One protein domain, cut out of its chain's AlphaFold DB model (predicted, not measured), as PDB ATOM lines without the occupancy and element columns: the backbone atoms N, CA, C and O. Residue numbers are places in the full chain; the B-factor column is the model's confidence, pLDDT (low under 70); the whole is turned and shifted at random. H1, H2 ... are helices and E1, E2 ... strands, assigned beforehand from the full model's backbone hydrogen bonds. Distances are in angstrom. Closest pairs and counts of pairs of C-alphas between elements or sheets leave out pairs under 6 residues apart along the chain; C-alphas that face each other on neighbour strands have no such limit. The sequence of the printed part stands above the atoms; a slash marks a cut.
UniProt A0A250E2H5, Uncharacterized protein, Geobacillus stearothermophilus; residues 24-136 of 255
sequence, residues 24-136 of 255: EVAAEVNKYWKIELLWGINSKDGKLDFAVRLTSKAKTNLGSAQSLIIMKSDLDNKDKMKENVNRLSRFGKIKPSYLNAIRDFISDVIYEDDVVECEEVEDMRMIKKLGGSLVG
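This is residues 24 to 136 of the 255 residues of an uncharacterized protein of Geobacillus stearothermophilus (UniProt A0A250E2H5). A three-stranded antiparallel sheet has two helices, H3 and H4, over one face and one short helix, H5, over the other. H1 stands at one end of the sheet, and the unnamed stretch 110 to 123 crosses past the edge strand E1, from H4 over one face to H5 over the other, pairing briefly with E1 at residues 119 to 120. The 113 printed residues hold five named helices and three named strands, in the order H1 E1 E2 E3 H2 H3 H4 H5, and the class is mixed, helices and strands. The sheet order is E1 - E2 - E3. The whole is compact, with a radius of gyration of the C-alphas of 13.7 A and spans of 40 by 29 by 27 A.

H1, residues 24 to 32, begins with C-alpha 24 at (206.957, 249.880, 220.065). E1, residues 33 to 41, measures 26.2 A from first to last C-alpha; E2, residues 48 to 56, measures 26.8 A. E3 is residues 67 to 71, and H2 is residues 72 to 76. H3, residues 78 to 88, measures 15.3 A, and H4, residues 96 to 109, measures 20.2 A, starting at C-alpha 96 (203.775, 236.224, 217.892). H5, residues 124 to 129, ends with C-alpha 129 at (217.279, 218.543, 225.995).

E1, E2 and E3 form a meander, each strand the antiparallel neighbour of the one before. In the hairpin E1 and E2, N 36 and O 53 are 2.9 A apart, within hydrogen-bond range; in the hairpin E2 and E3, N 52 and O 70 are 2.8 A apart. H3 lies over E3 at a height over the sheet of 10.4 A, along the strands. On the same face H4 lies over E1 and E2 at 10.5 A, slantwise to the strands. H3 and H4 touch, closest at the C-alphas of Val 85 and Pro 96, 6.1 A, at a steep tilt of 69.9 degrees, only just short of about perpendicular. H4 is the hub: with residues 99 to 103 alone it touches H2, closest at the C-alphas of Leu 75 and Arg 103, 5.9 A. H1 and H4 only just touch, with 3 pairs of C-alphas within 8 A, the closest Val 25 and Tyr 98, 6.4 A. H2 stands at the sheet's level, and H1 only grazes the sheet. H5, on the opposite face, lies over E2 at 7.8 A. In the five helices every O i to N i+4 pair is within hydrogen-bond range.

The farthest C-alphas, Gly 46 and Asn 61, are 41.1 A apart. The printed part has no cut. The link from H4 to H5 is long; its residues 119 to 120 pair in parallel with residues 38 to 39 of E1. Mean pLDDT of the printed part is 75.3; 33 residues are under 70, among them 41 to 47, 59 to 65, 111 to 117 and 128 to 136.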
ATOM      1  N   GLU A  24     208.012 250.372 219.178       84.38
ATOM      2  CA  GLU A  24     206.957 249.880 220.065       84.38
ATOM      3  C   GLU A  24     207.198 248.431 220.503       84.38
ATOM      4  O   GLU A  24     207.052 248.112 221.683       84.38
ATOM      5  N   VAL A  25     207.606 247.557 219.574       84.38
ATOM      6  CA  VAL A  25     207.910 246.151 219.879       84.38
ATOM      7  C   VAL A  25     209.157 246.056 220.751       84.38
ATOM      8  O   VAL A  25     209.110 245.380 221.777       84.38
ATOM      9  N   ALA A  26     210.230 246.776 220.407       83.62
ATOM     10  CA  ALA A  26     211.438 246.834 221.233       83.62
ATOM     11  C   ALA A  26     211.124 247.307 222.660       83.62
ATOM     12  O   ALA A  26     211.535 246.670 223.628       83.62
ATOM     13  N   ALA A  27     210.353 248.390 222.806       85.25
ATOM     14  CA  ALA A  27     209.995 248.935 224.112       85.25
ATOM     15  C   ALA A  27     209.184 247.944 224.961       85.25
ATOM     16  O   ALA A  27     209.489 247.747 226.136       85.25
ATOM     17  N   GLU A  28     208.173 247.293 224.379       87.12
ATOM     18  CA  GLU A  28     207.358 246.305 225.094       87.12
ATOM     19  C   GLU A  28     208.174 245.068 225.480       87.12
ATOM     20  O   GLU A  28     208.113 244.624 226.627       87.12
ATOM     21  N   VAL A  29     208.964 244.523 224.553       86.75
ATOM     22  CA  VAL A  29     209.794 243.343 224.816       86.75
ATOM     23  C   VAL A  29     210.808 243.641 225.918       86.75
ATOM     24  O   VAL A  29     210.801 242.952 226.935       86.75
ATOM     25  N   ASN A  30     211.586 244.719 225.789       87.44
ATOM     26  CA  ASN A  30     212.608 245.093 226.770       87.44
ATOM     27  C   ASN A  30     212.013 245.481 228.134       87.44
ATOM     28  O   ASN A  30     212.688 245.384 229.159       87.44
ATOM     29  N   LYS A  31     210.746 245.910 228.190       86.88
ATOM     30  CA  LYS A  31     210.050 246.200 229.452       86.88
ATOM     31  C   LYS A  31     209.679 244.933 230.219       86.88
ATOM     32  O   LYS A  31     209.781 244.921 231.445       86.88
ATOM     33  N   TYR A  32     209.223 243.890 229.525       86.69
ATOM     34  CA  TYR A  32     208.648 242.699 230.161       86.69
ATOM     35  C   TYR A  32     209.578 241.486 230.182       86.69
ATOM     36  O   TYR A  32     209.371 240.589 230.999       86.69
ATOM     37  N   TRP A  33     210.602 241.463 229.336       88.19
ATOM     38  CA  TRP A  33     211.468 240.308 229.140       88.19
ATOM     39  C   TRP A  33     212.936 240.717 229.206       88.19
ATOM     40  O   TRP A  33     213.331 241.758 228.691       88.19
ATOM     41  N   LYS A  34     213.735 239.883 229.869       88.56
ATOM     42  CA  LYS A  34     215.190 239.838 229.743       88.56
ATOM     43  C   LYS A  34     215.527 238.783 228.689       88.56
ATOM     44  O   LYS A  34     214.957 237.691 228.722       88.56
ATOM     45  N   ILE A  35     216.430 239.118 227.775       87.75
ATOM     46  CA  ILE A  35     216.843 238.261 226.660       87.75
ATOM     47  C   ILE A  35     218.321 237.930 226.831       87.75
ATOM     48  O   ILE A  35     219.118 238.817 227.117       87.75
ATOM     49  N   GLU A  36     218.692 236.667 226.659       87.06
ATOM     50  CA  GLU A  36     220.088 236.217 226.674       87.06
ATOM     51  C   GLU A  36     220.308 235.266 225.491       87.06
ATOM     52  O   GLU A  36     219.498 234.360 225.269       87.06
ATOM     53  N   LEU A  37     221.385 235.472 224.729       85.81
ATOM     54  CA  LEU A  37     221.797 234.587 223.638       85.81
ATOM     55  C   LEU A  37     222.832 233.595 224.169       85.81
ATOM     56  O   LEU A  37     223.821 233.988 224.783       85.81
ATOM     57  N   LEU A  38     222.574 232.312 223.948       85.00
ATOM     58  CA  LEU A  38     223.411 231.193 224.359       85.00
ATOM     59  C   LEU A  38     224.036 230.558 223.118       85.00
ATOM     60  O   LEU A  38     223.346 230.379 222.108       85.00
ATOM     61  N   TRP A  39     225.300 230.157 223.210       82.44
ATOM     62  CA  TRP A  39     226.000 229.443 222.142       82.44
ATOM     63  C   TRP A  39     226.903 228.346 222.705       82.44
ATOM     64  O   TRP A  39     227.362 228.428 223.841       82.44
ATOM     65  N   GLY A  40     227.167 227.310 221.917       73.19
ATOM     66  CA  GLY A  40     228.125 226.272 222.293       73.19
ATOM     67  C   GLY A  40     228.153 225.113 221.305       73.19
ATOM     68  O   GLY A  40     227.366 225.055 220.356       73.19
ATOM     69  N   ILE A  41     229.062 224.169 221.528       65.25
ATOM     70  CA  ILE A  41     229.172 222.965 220.699       65.25
ATOM     71  C   ILE A  41     228.157 221.925 221.186       65.25
ATOM     72  O   ILE A  41     228.004 221.680 222.382       65.25
ATOM     73  N   ASN A  42     227.449 221.294 220.257       65.81
ATOM     74  CA  ASN A  42     226.562 220.174 220.527       65.81
ATOM     75  C   ASN A  42     227.363 218.868 220.502       65.81
ATOM     76  O   ASN A  42     227.828 218.416 219.455       65.81
ATOM     77  N   SER A  43     227.491 218.215 221.658       64.06
ATOM     78  CA  SER A  43     228.299 216.995 221.797       64.06
ATOM     79  C   SER A  43     227.818 215.799 220.963       64.06
ATOM     80  O   SER A  43     228.544 214.816 220.829       64.06
ATOM     81  N   LYS A  44     226.593 215.833 220.415       67.31
ATOM     82  CA  LYS A  44     226.052 214.743 219.585       67.31
ATOM     83  C   LYS A  44     226.613 214.760 218.163       67.31
ATOM     84  O   LYS A  44     226.841 213.692 217.604       67.31
ATOM     85  N   ASP A  45     226.740 215.938 217.566       66.81
ATOM     86  CA  ASP A  45     227.086 216.111 216.148       66.81
ATOM     87  C   ASP A  45     228.318 217.001 215.925       66.81
ATOM     88  O   ASP A  45     228.769 217.134 214.788       66.81
ATOM     89  N   GLY A  46     228.883 217.566 216.995       56.75
ATOM     90  CA  GLY A  46     230.065 218.422 216.965       56.75
ATOM     91  C   GLY A  46     229.812 219.805 216.368       56.75
ATOM     92  O   GLY A  46     230.773 220.513 216.076       56.75
ATOM     93  N   LYS A  47     228.549 220.194 216.150       68.69
ATOM     94  CA  LYS A  47     228.205 221.467 215.507       68.69
ATOM     95  C   LYS A  47     228.000 222.580 216.522       68.69
ATOM     96  O   LYS A  47     227.589 222.338 217.654       68.69
ATOM     97  N   LEU A  48     228.263 223.806 216.082       70.31
ATOM     98  CA  LEU A  48     227.916 225.012 216.818       70.31
ATOM     99  C   LEU A  48     226.399 225.225 216.756       70.31
ATOM    100  O   LEU A  48     225.834 225.279 215.664       70.31
ATOM    101  N   ASP A  49     225.761 225.351 217.915       81.06
ATOM    102  CA  ASP A  49     224.327 225.605 218.052       81.06
ATOM    103  C   ASP A  49     224.089 226.894 218.857       81.06
ATOM    104  O   ASP A  49     224.901 227.286 219.698       81.06
ATOM    105  N   PHE A  50     222.928 227.515 218.631       83.88
ATOM    106  CA  PHE A  50     222.490 228.732 219.318       83.88
ATOM    107  C   PHE A  50     221.095 228.561 219.926       83.88
ATOM    108  O   PHE A  50     220.230 227.865 219.375       83.88
ATOM    109  N   ALA A  51     220.851 229.227 221.050       87.12
ATOM    110  CA  ALA A  51     219.543 229.290 221.695       87.12
ATOM    111  C   ALA A  51     219.328 230.639 222.375       87.12
ATOM    112  O   ALA A  51     220.277 231.332 222.714       87.12
ATOM    113  N   VAL A  52     218.071 230.989 222.627       88.31
ATOM    114  CA  VAL A  52     217.717 232.207 223.352       88.31
ATOM    115  C   VAL A  52     216.942 231.887 224.606       88.31
ATOM    116  O   VAL A  52     215.967 231.136 224.585       88.31
ATOM    117  N   ARG A  53     217.394 232.480 225.711       88.19
ATOM    118  CA  ARG A  53     216.723 232.442 227.003       88.19
ATOM    119  C   ARG A  53     215.905 233.719 227.159       88.19
ATOM    120  O   ARG A  53     216.441 234.824 227.124       88.19
ATOM    121  N   LEU A  54     214.598 233.551 227.330       88.00
ATOM    122  CA  LEU A  54     213.659 234.625 227.635       88.00
ATOM    123  C   LEU A  54     213.224 234.502 229.085       88.00
ATOM    124  O   LEU A  54     212.560 233.534 229.446       88.00
ATOM    125  N   THR A  55     213.572 235.493 229.898       86.56
ATOM    126  CA  THR A  55     213.251 235.545 231.325       86.56
ATOM    127  C   THR A  55     212.227 236.647 231.578       86.56
ATOM    128  O   THR A  55     212.470 237.808 231.257       86.56
ATOM    129  N   SER A  56     211.071 236.309 232.147       84.44
ATOM    130  CA  SER A  56     210.047 237.298 232.491       84.44
ATOM    131  C   SER A  56     210.537 238.205 233.618       84.44
ATOM    132  O   SER A  56     211.001 237.733 234.658       84.44
ATOM    133  N   LYS A  57     210.406 239.520 233.427       83.69
ATOM    134  CA  LYS A  57     210.678 240.536 234.457       83.69
ATOM    135  C   LYS A  57     209.525 240.679 235.449       83.69
ATOM    136  O   LYS A  57     209.694 241.292 236.503       83.69
ATOM    137  N   ALA A  58     208.352 240.127 235.132       73.06
ATOM    138  CA  ALA A  58     207.249 240.067 236.075       73.06
ATOM    139  C   ALA A  58     207.593 239.057 237.176       73.06
ATOM    140  O   ALA A  58     207.852 237.884 236.908       73.06
ATOM    141  N   LYS A  59     207.598 239.512 238.433       56.31
ATOM    142  CA  LYS A  59     207.725 238.605 239.575       56.31
ATOM    143  C   LYS A  59     206.444 237.788 239.679       56.31
ATOM    144  O   LYS A  59     205.352 238.351 239.727       56.31
ATOM    145  N   THR A  60     206.580 236.468 239.725       55.75
ATOM    146  CA  THR A  60     205.465 235.591 240.084       55.75
ATOM    147  C   THR A  60     205.086 235.805 241.553       55.75
ATOM    148  O   THR A  60     205.871 236.343 242.337       55.75
ATOM    149  N   ASN A  61     203.916 235.309 241.966       44.19
ATOM    150  CA  ASN A  61     203.513 235.276 243.382       44.19
ATOM    151  C   ASN A  61     204.501 234.488 244.274       44.19
ATOM    152  O   ASN A  61     204.438 234.583 245.494       44.19
ATOM    153  N   LEU A  62     205.418 233.726 243.663       43.16
ATOM    154  CA  LEU A  62     206.484 232.957 244.307       43.16
ATOM    155  C   LEU A  62     207.821 233.720 244.377       43.16
ATOM    156  O   LEU A  62     208.818 233.178 244.844       43.16
ATOM    157  N   GLY A  63     207.870 234.967 243.899       49.53
ATOM    158  CA  GLY A  63     209.053 235.828 243.949       49.53
ATOM    159  C   GLY A  63     210.172 235.469 242.962       49.53
ATOM    160  O   GLY A  63     211.144 236.219 242.878       49.53
ATOM    161  N   SER A  64     210.045 234.383 242.194       54.66
ATOM    162  CA  SER A  64     211.022 233.962 241.187       54.66
ATOM    163  C   SER A  64     210.638 234.429 239.779       54.66
ATOM    164  O   SER A  64     209.461 234.437 239.399       54.66
ATOM    165  N   ALA A  65     211.652 234.836 239.011       62.00
ATOM    166  CA  ALA A  65     211.533 235.104 237.582       62.00
ATOM    167  C   ALA A  65     211.506 233.772 236.820       62.00
ATOM    168  O   ALA A  65     212.324 232.890 237.079       62.00
ATOM    169  N   GLN A  66     210.558 233.618 235.898       71.50
ATOM    170  CA  GLN A  66     210.427 232.411 235.078       71.50
ATOM    171  C   GLN A  66     211.122 232.611 233.739       71.50
ATOM    172  O   GLN A  66     211.006 233.685 233.146       71.50
ATOM    173  N   SER A  67     211.815 231.579 233.252       79.31
ATOM    174  CA  SER A  67     212.520 231.650 231.977       79.31
ATOM    175  C   SER A  67     212.246 230.457 231.067       79.31
ATOM    176  O   SER A  67     211.928 229.355 231.515       79.31
ATOM    177  N   LEU A  68     212.352 230.684 229.763       82.12
ATOM    178  CA  LEU A  68     212.230 229.657 228.736       82.12
ATOM    179  C   LEU A  68     213.435 229.740 227.808       82.12
ATOM    180  O   LEU A  68     213.747 230.820 227.310       82.12
ATOM    181  N   ILE A  69     214.074 228.599 227.554       85.88
ATOM    182  CA  ILE A  69     215.085 228.482 226.504       85.88
ATOM    183  C   ILE A  69     214.426 227.953 225.232       85.88
ATOM    184  O   ILE A  69     213.735 226.931 225.252       85.88
ATOM    185  N   ILE A  70     214.679 228.647 224.128       87.69
ATOM    186  CA  ILE A  70     214.198 228.318 222.791       87.69
ATOM    187  C   ILE A  70     215.409 228.141 221.880       87.69
ATOM    188  O   ILE A  70     216.235 229.045 221.765       87.69
ATOM    189  N   MET A  71     215.521 226.991 221.217       87.19
ATOM    190  CA  MET A  71     216.586 226.775 220.238       87.19
ATOM    191  C   MET A  71     216.384 227.693 219.033       87.19
ATOM    192  O   MET A  71     215.248 227.920 218.615       87.19
ATOM    193  N   LYS A  72     217.468 228.157 218.404       86.88
ATOM    194  CA  LYS A  72     217.365 228.973 217.183       86.88
ATOM    195  C   LYS A  72     216.543 228.267 216.100       86.88
ATOM    196  O   LYS A  72     215.664 228.871 215.497       86.88
ATOM    197  N   SER A  73     216.748 226.960 215.928       85.25
ATOM    198  CA  SER A  73     215.969 226.130 214.998       85.25
ATOM    199  C   SER A  73     214.459 226.148 215.260       85.25
ATOM    200  O   SER A  73     213.666 225.989 214.336       85.25
ATOM    201  N   ASP A  74     214.051 226.331 216.517       86.94
ATOM    202  CA  ASP A  74     212.644 226.333 216.919       86.94
ATOM    203  C   ASP A  74     211.985 227.692 216.659       86.94
ATOM    204  O   ASP A  74     210.766 227.759 216.503       86.94
ATOM    205  N   LEU A  75     212.780 228.766 216.585       86.69
ATOM    206  CA  LEU A  75     212.326 230.083 216.134       86.69
ATOM    207  C   LEU A  75     212.087 230.111 214.617       86.69
ATOM    208  O   LEU A  75     211.211 230.833 214.149       86.69
ATOM    209  N   ASP A  76     212.809 229.297 213.847       85.00
ATOM    210  CA  ASP A  76     212.631 229.194 212.390       85.00
ATOM    211  C   ASP A  76     211.409 228.338 211.999       85.00
ATOM    212  O   ASP A  76     210.878 228.446 210.891       85.00
ATOM    213  N   ASN A  77     210.919 227.496 212.914       88.88
ATOM    214  CA  ASN A  77     209.774 226.621 212.687       88.88
ATOM    215  C   ASN A  77     208.461 227.275 213.164       88.88
ATOM    216  O   ASN A  77     208.280 227.562 214.345       88.88
ATOM    217  N   LYS A  78     207.497 227.463 212.249       86.69
ATOM    218  CA  LYS A  78     206.209 228.129 212.541       86.69
ATOM    219  C   LYS A  78     205.402 227.457 213.658       86.69
ATOM    220  O   LYS A  78     204.842 228.159 214.502       86.69
ATOM    221  N   ASP A  79     205.346 226.128 213.678       85.31
ATOM    222  CA  ASP A  79     204.565 225.384 214.671       85.31
ATOM    223  C   ASP A  79     205.213 225.478 216.052       85.31
ATOM    224  O   ASP A  79     204.541 225.768 217.045       85.31
ATOM    225  N   LYS A  80     206.541 225.330 216.105       85.94
ATOM    226  CA  LYS A  80     207.320 225.480 217.339       85.94
ATOM    227  C   LYS A  80     207.282 226.901 217.874       85.94
ATOM    228  O   LYS A  80     207.160 227.107 219.077       85.94
ATOM    229  N   MET A  81     207.288 227.895 217.003       87.19
ATOM    230  CA  MET A  81     207.150 229.289 217.400       87.19
ATOM    231  C   MET A  81     205.770 229.581 218.000       87.19
ATOM    232  O   MET A  81     205.686 230.247 219.031       87.19
ATOM    233  N   LYS A  82     204.693 229.018 217.437       87.06
ATOM    234  CA  LYS A  82     203.353 229.086 218.045       87.06
ATOM    235  C   LYS A  82     203.320 228.406 219.418       87.06
ATOM    236  O   LYS A  82     202.757 228.961 220.361       87.06
ATOM    237  N   GLU A  83     203.942 227.235 219.545       84.75
ATOM    238  CA  GLU A  83     204.094 226.525 220.819       84.75
ATOM    239  C   GLU A  83     204.822 227.399 221.857       84.75
ATOM    240  O   GLU A  83     204.333 227.588 222.971       84.75
ATOM    241  N   ASN A  84     205.942 228.012 221.474       84.56
ATOM    242  CA  ASN A  84     206.744 228.868 222.343       84.56
ATOM    243  C   ASN A  84     206.019 230.154 222.762       84.56
ATOM    244  O   ASN A  84     206.100 230.536 223.928       84.56
ATOM    245  N   VAL A  85     205.243 230.781 221.869       88.06
ATOM    246  CA  VAL A  85     204.377 231.921 222.223       88.06
ATOM    247  C   VAL A  85     203.374 231.518 223.305       88.06
ATOM    248  O   VAL A  85     203.272 232.210 224.316       88.06
ATOM    249  N   ASN A  86     202.684 230.385 223.133       80.94
ATOM    250  CA  ASN A  86     201.699 229.888 224.104       80.94
ATOM    251  C   ASN A  86     202.321 229.561 225.469       80.94
ATOM    252  O   ASN A  86     201.647 229.594 226.500       80.94
ATOM    253  N   ARG A  87     203.602 229.192 225.485       78.19
ATOM    254  CA  ARG A  87     204.337 228.924 226.720       78.19
ATOM    255  C   ARG A  87     204.739 230.218 227.401       78.19
ATOM    256  O   ARG A  87     204.422 230.399 228.566       78.19
ATOM    257  N   LEU A  88     205.367 231.136 226.673       81.25
ATOM    258  CA  LEU A  88     205.785 232.436 227.198       81.25
ATOM    259  C   LEU A  88     204.603 233.280 227.686       81.25
ATOM    260  O   LEU A  88     204.732 233.982 228.686       81.25
ATOM    261  N   SER A  89     203.431 233.161 227.053       82.06
ATOM    262  CA  SER A  89     202.224 233.876 227.483       82.06
ATOM    263  C   SER A  89     201.754 233.488 228.886       82.06
ATOM    264  O   SER A  89     200.966 234.216 229.480       82.06
ATOM    265  N   ARG A  90     202.239 232.366 229.436       76.81
ATOM    266  CA  ARG A  90     201.976 231.960 230.825       76.81
ATOM    267  C   ARG A  90     202.744 232.804 231.847       76.81
ATOM    268  O   ARG A  90     202.330 232.851 232.998       76.81
ATOM    269  N   PHE A  91     203.837 233.459 231.446       71.56
ATOM    270  CA  PHE A  91     204.759 234.155 232.363       71.56
ATOM    271  C   PHE A  91     204.803 235.663 232.148       71.56
ATOM    272  O   PHE A  91     205.372 236.396 232.957       71.56
ATOM    273  N   GLY A  92     204.238 236.142 231.045       75.06
ATOM    274  CA  GLY A  92     204.273 237.551 230.710       75.06
ATOM    275  C   GLY A  92     203.552 237.855 229.412       75.06
ATOM    276  O   GLY A  92     203.144 236.976 228.653       75.06
ATOM    277  N   LYS A  93     203.407 239.150 229.142       83.69
ATOM    278  CA  LYS A  93     202.810 239.633 227.902       83.69
ATOM    279  C   LYS A  93     203.767 239.356 226.743       83.69
ATOM    280  O   LYS A  93     204.834 239.960 226.655       83.69
ATOM    281  N   ILE A  94     203.373 238.465 225.842       87.12
ATOM    282  CA  ILE A  94     204.112 238.133 224.623       87.12
ATOM    283  C   ILE A  94     203.129 238.035 223.452       87.12
ATOM    284  O   ILE A  94     201.983 237.619 223.627       87.12
ATOM    285  N   LYS A  95     203.560 238.433 222.255       87.94
ATOM    286  CA  LYS A  95     202.799 238.268 221.009       87.94
ATOM    287  C   LYS A  95     203.645 237.507 219.987       87.94
ATOM    288  O   LYS A  95     204.870 237.594 220.055       87.94
ATOM    289  N   PRO A  96     203.031 236.844 218.990       87.69
ATOM    290  CA  PRO A  96     203.775 236.224 217.892       87.69
ATOM    291  C   PRO A  96     204.733 237.191 217.189       87.69
ATOM    292  O   PRO A  96     205.871 236.835 216.904       87.69
ATOM    293  N   SER A  97     204.311 238.444 216.993       85.56
ATOM    294  CA  SER A  97     205.163 239.484 216.408       85.56
ATOM    295  C   SER A  97     206.415 239.780 217.234       85.56
ATOM    296  O   SER A  97     207.421 240.176 216.662       85.56
ATOM    297  N   TYR A  98     206.379 239.564 218.553       88.62
ATOM    298  CA  TYR A  98     207.522 239.802 219.434       88.62
ATOM    299  C   TYR A  98     208.562 238.687 219.275       88.62
ATOM    300  O   TYR A  98     209.747 238.981 219.189       88.62
ATOM    301  N   LEU A  99     208.128 237.422 219.170       88.12
ATOM    302  CA  LEU A  99     209.048 236.311 218.892       88.12
ATOM    303  C   LEU A  99     209.655 236.396 217.493       88.12
ATOM    304  O   LEU A  99     210.835 236.105 217.349       88.12
ATOM    305  N   ASN A 100     208.879 236.819 216.490       87.25
ATOM    306  CA  ASN A 100     209.410 237.059 215.145       87.25
ATOM    307  C   ASN A 100     210.503 238.136 215.168       87.25
ATOM    308  O   ASN A 100     211.586 237.915 214.646       87.25
ATOM    309  N   ALA A 101     210.245 239.256 215.848       84.81
ATOM    310  CA  ALA A 101     211.221 240.322 216.060       84.81
ATOM    311  C   ALA A 101     212.515 239.814 216.718       84.81
ATOM    312  O   ALA A 101     213.612 240.164 216.296       84.81
ATOM    313  N   ILE A 102     212.385 238.963 217.739       87.25
ATOM    314  CA  ILE A 102     213.523 238.333 218.414       87.25
ATOM    315  C   ILE A 102     214.276 237.400 217.455       87.25
ATOM    316  O   ILE A 102     215.495 237.487 217.376       87.25
ATOM    317  N   ARG A 103     213.573 236.539 216.705       88.31
ATOM    318  CA  ARG A 103     214.163 235.628 215.708       88.31
ATOM    319  C   ARG A 103     214.977 236.378 214.660       88.31
ATOM    320  O   ARG A 103     216.091 235.952 214.363       88.31
ATOM    321  N   ASP A 104     214.398 237.429 214.089       84.12
ATOM    322  CA  ASP A 104     215.028 238.206 213.022       84.12
ATOM    323  C   ASP A 104     216.303 238.860 213.561       84.12
ATOM    324  O   ASP A 104     217.382 238.595 213.047       84.12
ATOM    325  N   PHE A 105     216.202 239.531 214.715       82.69
ATOM    326  CA  PHE A 105     217.357 240.096 215.412       82.69
ATOM    327  C   PHE A 105     218.467 239.063 215.665       82.69
ATOM    328  O   PHE A 105     219.611 239.307 215.309       82.69
ATOM    329  N   ILE A 106     218.143 237.898 216.241       81.50
ATOM    330  CA  ILE A 106     219.122 236.826 216.510       81.50
ATOM    331  C   ILE A 106     219.785 236.338 215.222       81.50
ATOM    332  O   ILE A 106     220.976 236.039 215.217       81.50
ATOM    333  N   SER A 107     219.007 236.201 214.148       79.62
ATOM    334  CA  SER A 107     219.522 235.721 212.869       79.62
ATOM    335  C   SER A 107     220.512 236.708 212.270       79.62
ATOM    336  O   SER A 107     221.500 236.258 211.704       79.62
ATOM    337  N   ASP A 108     220.294 238.007 212.451       75.44
ATOM    338  CA  ASP A 108     221.223 239.034 211.989       75.44
ATOM    339  C   ASP A 108     222.498 239.045 212.854       75.44
ATOM    340  O   ASP A 108     223.608 238.967 212.333       75.44
ATOM    341  N   VAL A 109     222.363 239.011 214.185       73.56
ATOM    342  CA  VAL A 109     223.520 239.180 215.088       73.56
ATOM    343  C   VAL A 109     224.411 237.950 215.265       73.56
ATOM    344  O   VAL A 109     225.542 238.091 215.715       73.56
ATOM    345  N   ILE A 110     223.943 236.738 214.939       72.12
ATOM    346  CA  ILE A 110     224.785 235.525 214.999       72.12
ATOM    347  C   ILE A 110     225.874 235.536 213.913       72.12
ATOM    348  O   ILE A 110     226.902 234.880 214.075       72.12
ATOM    349  N   TYR A 111     225.642 236.246 212.807       65.25
ATOM    350  CA  TYR A 111     226.549 236.278 211.657       65.25
ATOM    351  C   TYR A 111     227.266 237.621 211.486       65.25
ATOM    352  O   TYR A 111     228.098 237.745 210.588       65.25
ATOM    353  N   GLU A 112     226.964 238.607 212.331       63.72
ATOM    354  CA  GLU A 112     227.708 239.860 212.405       63.72
ATOM    355  C   GLU A 112     228.830 239.732 213.438       63.72
ATOM    356  O   GLU A 112     228.587 239.622 214.643       63.72
ATOM    357  N   ASP A 113     230.070 239.753 212.950       47.94
ATOM    358  CA  ASP A 113     231.254 239.852 213.796       47.94
ATOM    359  C   ASP A 113     231.137 241.140 214.645       47.94
ATOM    360  O   ASP A 113     230.994 242.237 214.108       47.94
ATOM    361  N   ASP A 114     231.170 240.996 215.977       50.19
ATOM    362  CA  ASP A 114     231.346 242.053 216.996       50.19
ATOM    363  C   ASP A 114     230.122 242.726 217.661       50.19
ATOM    364  O   ASP A 114     230.322 243.579 218.531       50.19
ATOM    365  N   VAL A 115     228.864 242.364 217.378       52.56
ATOM    366  CA  VAL A 115     227.729 243.182 217.889       52.56
ATOM    367  C   VAL A 115     227.108 242.684 219.205       52.56
ATOM    368  O   VAL A 115     226.605 243.495 219.987       52.56
ATOM    369  N   VAL A 116     227.130 241.378 219.501       61.94
ATOM    370  CA  VAL A 116     226.335 240.818 220.613       61.94
ATOM    371  C   VAL A 116     227.119 239.838 221.487       61.94
ATOM    372  O   VAL A 116     227.573 238.789 221.041       61.94
ATOM    373  N   GLU A 117     227.223 240.153 222.782       65.25
ATOM    374  CA  GLU A 117     227.819 239.254 223.773       65.25
ATOM    375  C   GLU A 117     226.937 238.011 223.974       65.25
ATOM    376  O   GLU A 117     225.810 238.095 224.464       65.25
ATOM    377  N   CYS A 118     227.469 236.848 223.598       71.62
ATOM    378  CA  CYS A 118     226.800 235.555 223.724       71.62
ATOM    379  C   CYS A 118     227.358 234.777 224.930       71.62
ATOM    380  O   CYS A 118     228.573 234.686 225.116       71.62
ATOM    381  N   GLU A 119     226.484 234.181 225.742       78.69
ATOM    382  CA  GLU A 119     226.877 233.303 226.851       78.69
ATOM    383  C   GLU A 119     227.284 231.932 226.294       78.69
ATOM    384  O   GLU A 119     226.463 231.218 225.714       78.69
ATOM    385  N   GLU A 120     228.557 231.570 226.454       76.19
ATOM    386  CA  GLU A 120     229.049 230.239 226.096       76.19
ATOM    387  C   GLU A 120     228.537 229.206 227.104       76.19
ATOM    388  O   GLU A 120     228.665 229.383 228.319       76.19
ATOM    389  N   VAL A 121     227.972 228.111 226.603       72.81
ATOM    390  CA  VAL A 121     227.543 226.969 227.413       72.81
ATOM    391  C   VAL A 121     228.395 225.740 227.113       72.81
ATOM    392  O   VAL A 121     228.821 225.518 225.984       72.81
ATOM    393  N   GLU A 122     228.590 224.899 228.131       66.38
ATOM    394  CA  GLU A 122     229.470 223.725 228.053       66.38
ATOM    395  C   GLU A 122     229.016 222.687 227.009       66.38
ATOM    396  O   GLU A 122     229.847 222.101 226.320       66.38
ATOM    397  N   ASP A 123     227.702 222.454 226.873       68.81
ATOM    398  CA  ASP A 123     227.160 221.533 225.866       68.81
ATOM    399  C   ASP A 123     225.738 221.915 225.427       68.81
ATOM    400  O   ASP A 123     224.757 221.794 226.179       68.81
ATOM    401  N   MET A 124     225.596 222.283 224.152       72.44
ATOM    402  CA  MET A 124     224.298 222.612 223.559       72.44
ATOM    403  C   MET A 124     223.358 221.409 223.462       72.44
ATOM    404  O   MET A 124     222.143 221.589 223.397       72.44
ATOM    405  N   ARG A 125     223.855 220.169 223.544       70.38
ATOM    406  CA  ARG A 125     222.999 218.981 223.656       70.38
ATOM    407  C   ARG A 125     222.209 218.984 224.961       70.38
ATOM    408  O   ARG A 125     221.052 218.557 224.968       70.38
ATOM    409  N   MET A 126     222.814 219.433 226.063       66.75
ATOM    410  CA  MET A 126     222.110 219.565 227.341       66.75
ATOM    411  C   MET A 126     221.087 220.692 227.266       66.75
ATOM    412  O   MET A 126     219.942 220.484 227.656       66.75
ATOM    413  N   ILE A 127     221.453 221.823 226.660       70.56
ATOM    414  CA  ILE A 127     220.518 222.924 226.423       70.56
ATOM    415  C   ILE A 127     219.360 222.502 225.525       70.56
ATOM    416  O   ILE A 127     218.233 222.813 225.853       70.56
ATOM    417  N   LYS A 128     219.589 221.731 224.460       65.44
ATOM    418  CA  LYS A 128     218.545 221.231 223.553       65.44
ATOM    419  C   LYS A 128     217.614 220.219 224.211       65.44
ATOM    420  O   LYS A 128     216.428 220.204 223.910       65.44
ATOM    421  N   LYS A 129     218.122 219.397 225.136       64.00
ATOM    422  CA  LYS A 129     217.279 218.543 225.995       64.00
ATOM    423  C   LYS A 129     216.426 219.360 226.964       64.00
ATOM    424  O   LYS A 129     215.340 218.923 227.316       64.00
ATOM    425  N   LEU A 130     216.931 220.520 227.384       56.41
ATOM    426  CA  LEU A 130     216.203 221.520 228.165       56.41
ATOM    427  C   LEU A 130     215.440 222.515 227.268       56.41
ATOM    428  O   LEU A 130     214.728 223.375 227.775       56.41
ATOM    429  N   GLY A 131     215.605 222.426 225.947       47.56
ATOM    430  CA  GLY A 131     215.062 223.331 224.947       47.56
ATOM    431  C   GLY A 131     213.607 222.970 224.758       47.56
ATOM    432  O   GLY A 131     213.279 221.846 224.386       47.56
ATOM    433  N   GLY A 132     212.723 223.890 225.128       45.91
ATOM    434  CA  GLY A 132     211.335 223.527 225.367       45.91
ATOM    435  C   GLY A 132     211.087 222.854 226.727       45.91
ATOM    436  O   GLY A 132     210.007 222.304 226.937       45.91
ATOM    437  N   SER A 133     211.980 222.982 227.702       42.66
ATOM    438  CA  SER A 133     211.670 222.858 229.132       42.66
ATOM    439  C   SER A 133     211.864 224.219 229.793       42.66
ATOM    440  O   SER A 133     212.731 225.010 229.429       42.66
ATOM    441  N   LEU A 134     210.972 224.541 230.721       39.12
ATOM    442  CA  LEU A 134     211.012 225.808 231.432       39.12
ATOM    443  C   LEU A 134     212.248 225.826 232.323       39.12
ATOM    444  O   LEU A 134     212.394 224.984 233.205       39.12
ATOM    445  N   VAL A 135     213.150 226.777 232.089       40.84
ATOM    446  CA  VAL A 135     214.277 227.002 232.990       40.84
ATOM    447  C   VAL A 135     213.702 227.699 234.219       40.84
ATOM    448  O   VAL A 135     213.411 228.897 234.224       40.84
ATOM    449  N   GLY A 136     213.421 226.869 235.223       44.78
ATOM    450  CA  GLY A 136     212.662 227.219 236.420       44.78
ATOM    451  C   GLY A 136     211.585 226.200 236.807       44.78
ATOM    452  O   GLY A 136     211.074 226.296 237.919       44.78
TER     453      GLY A 136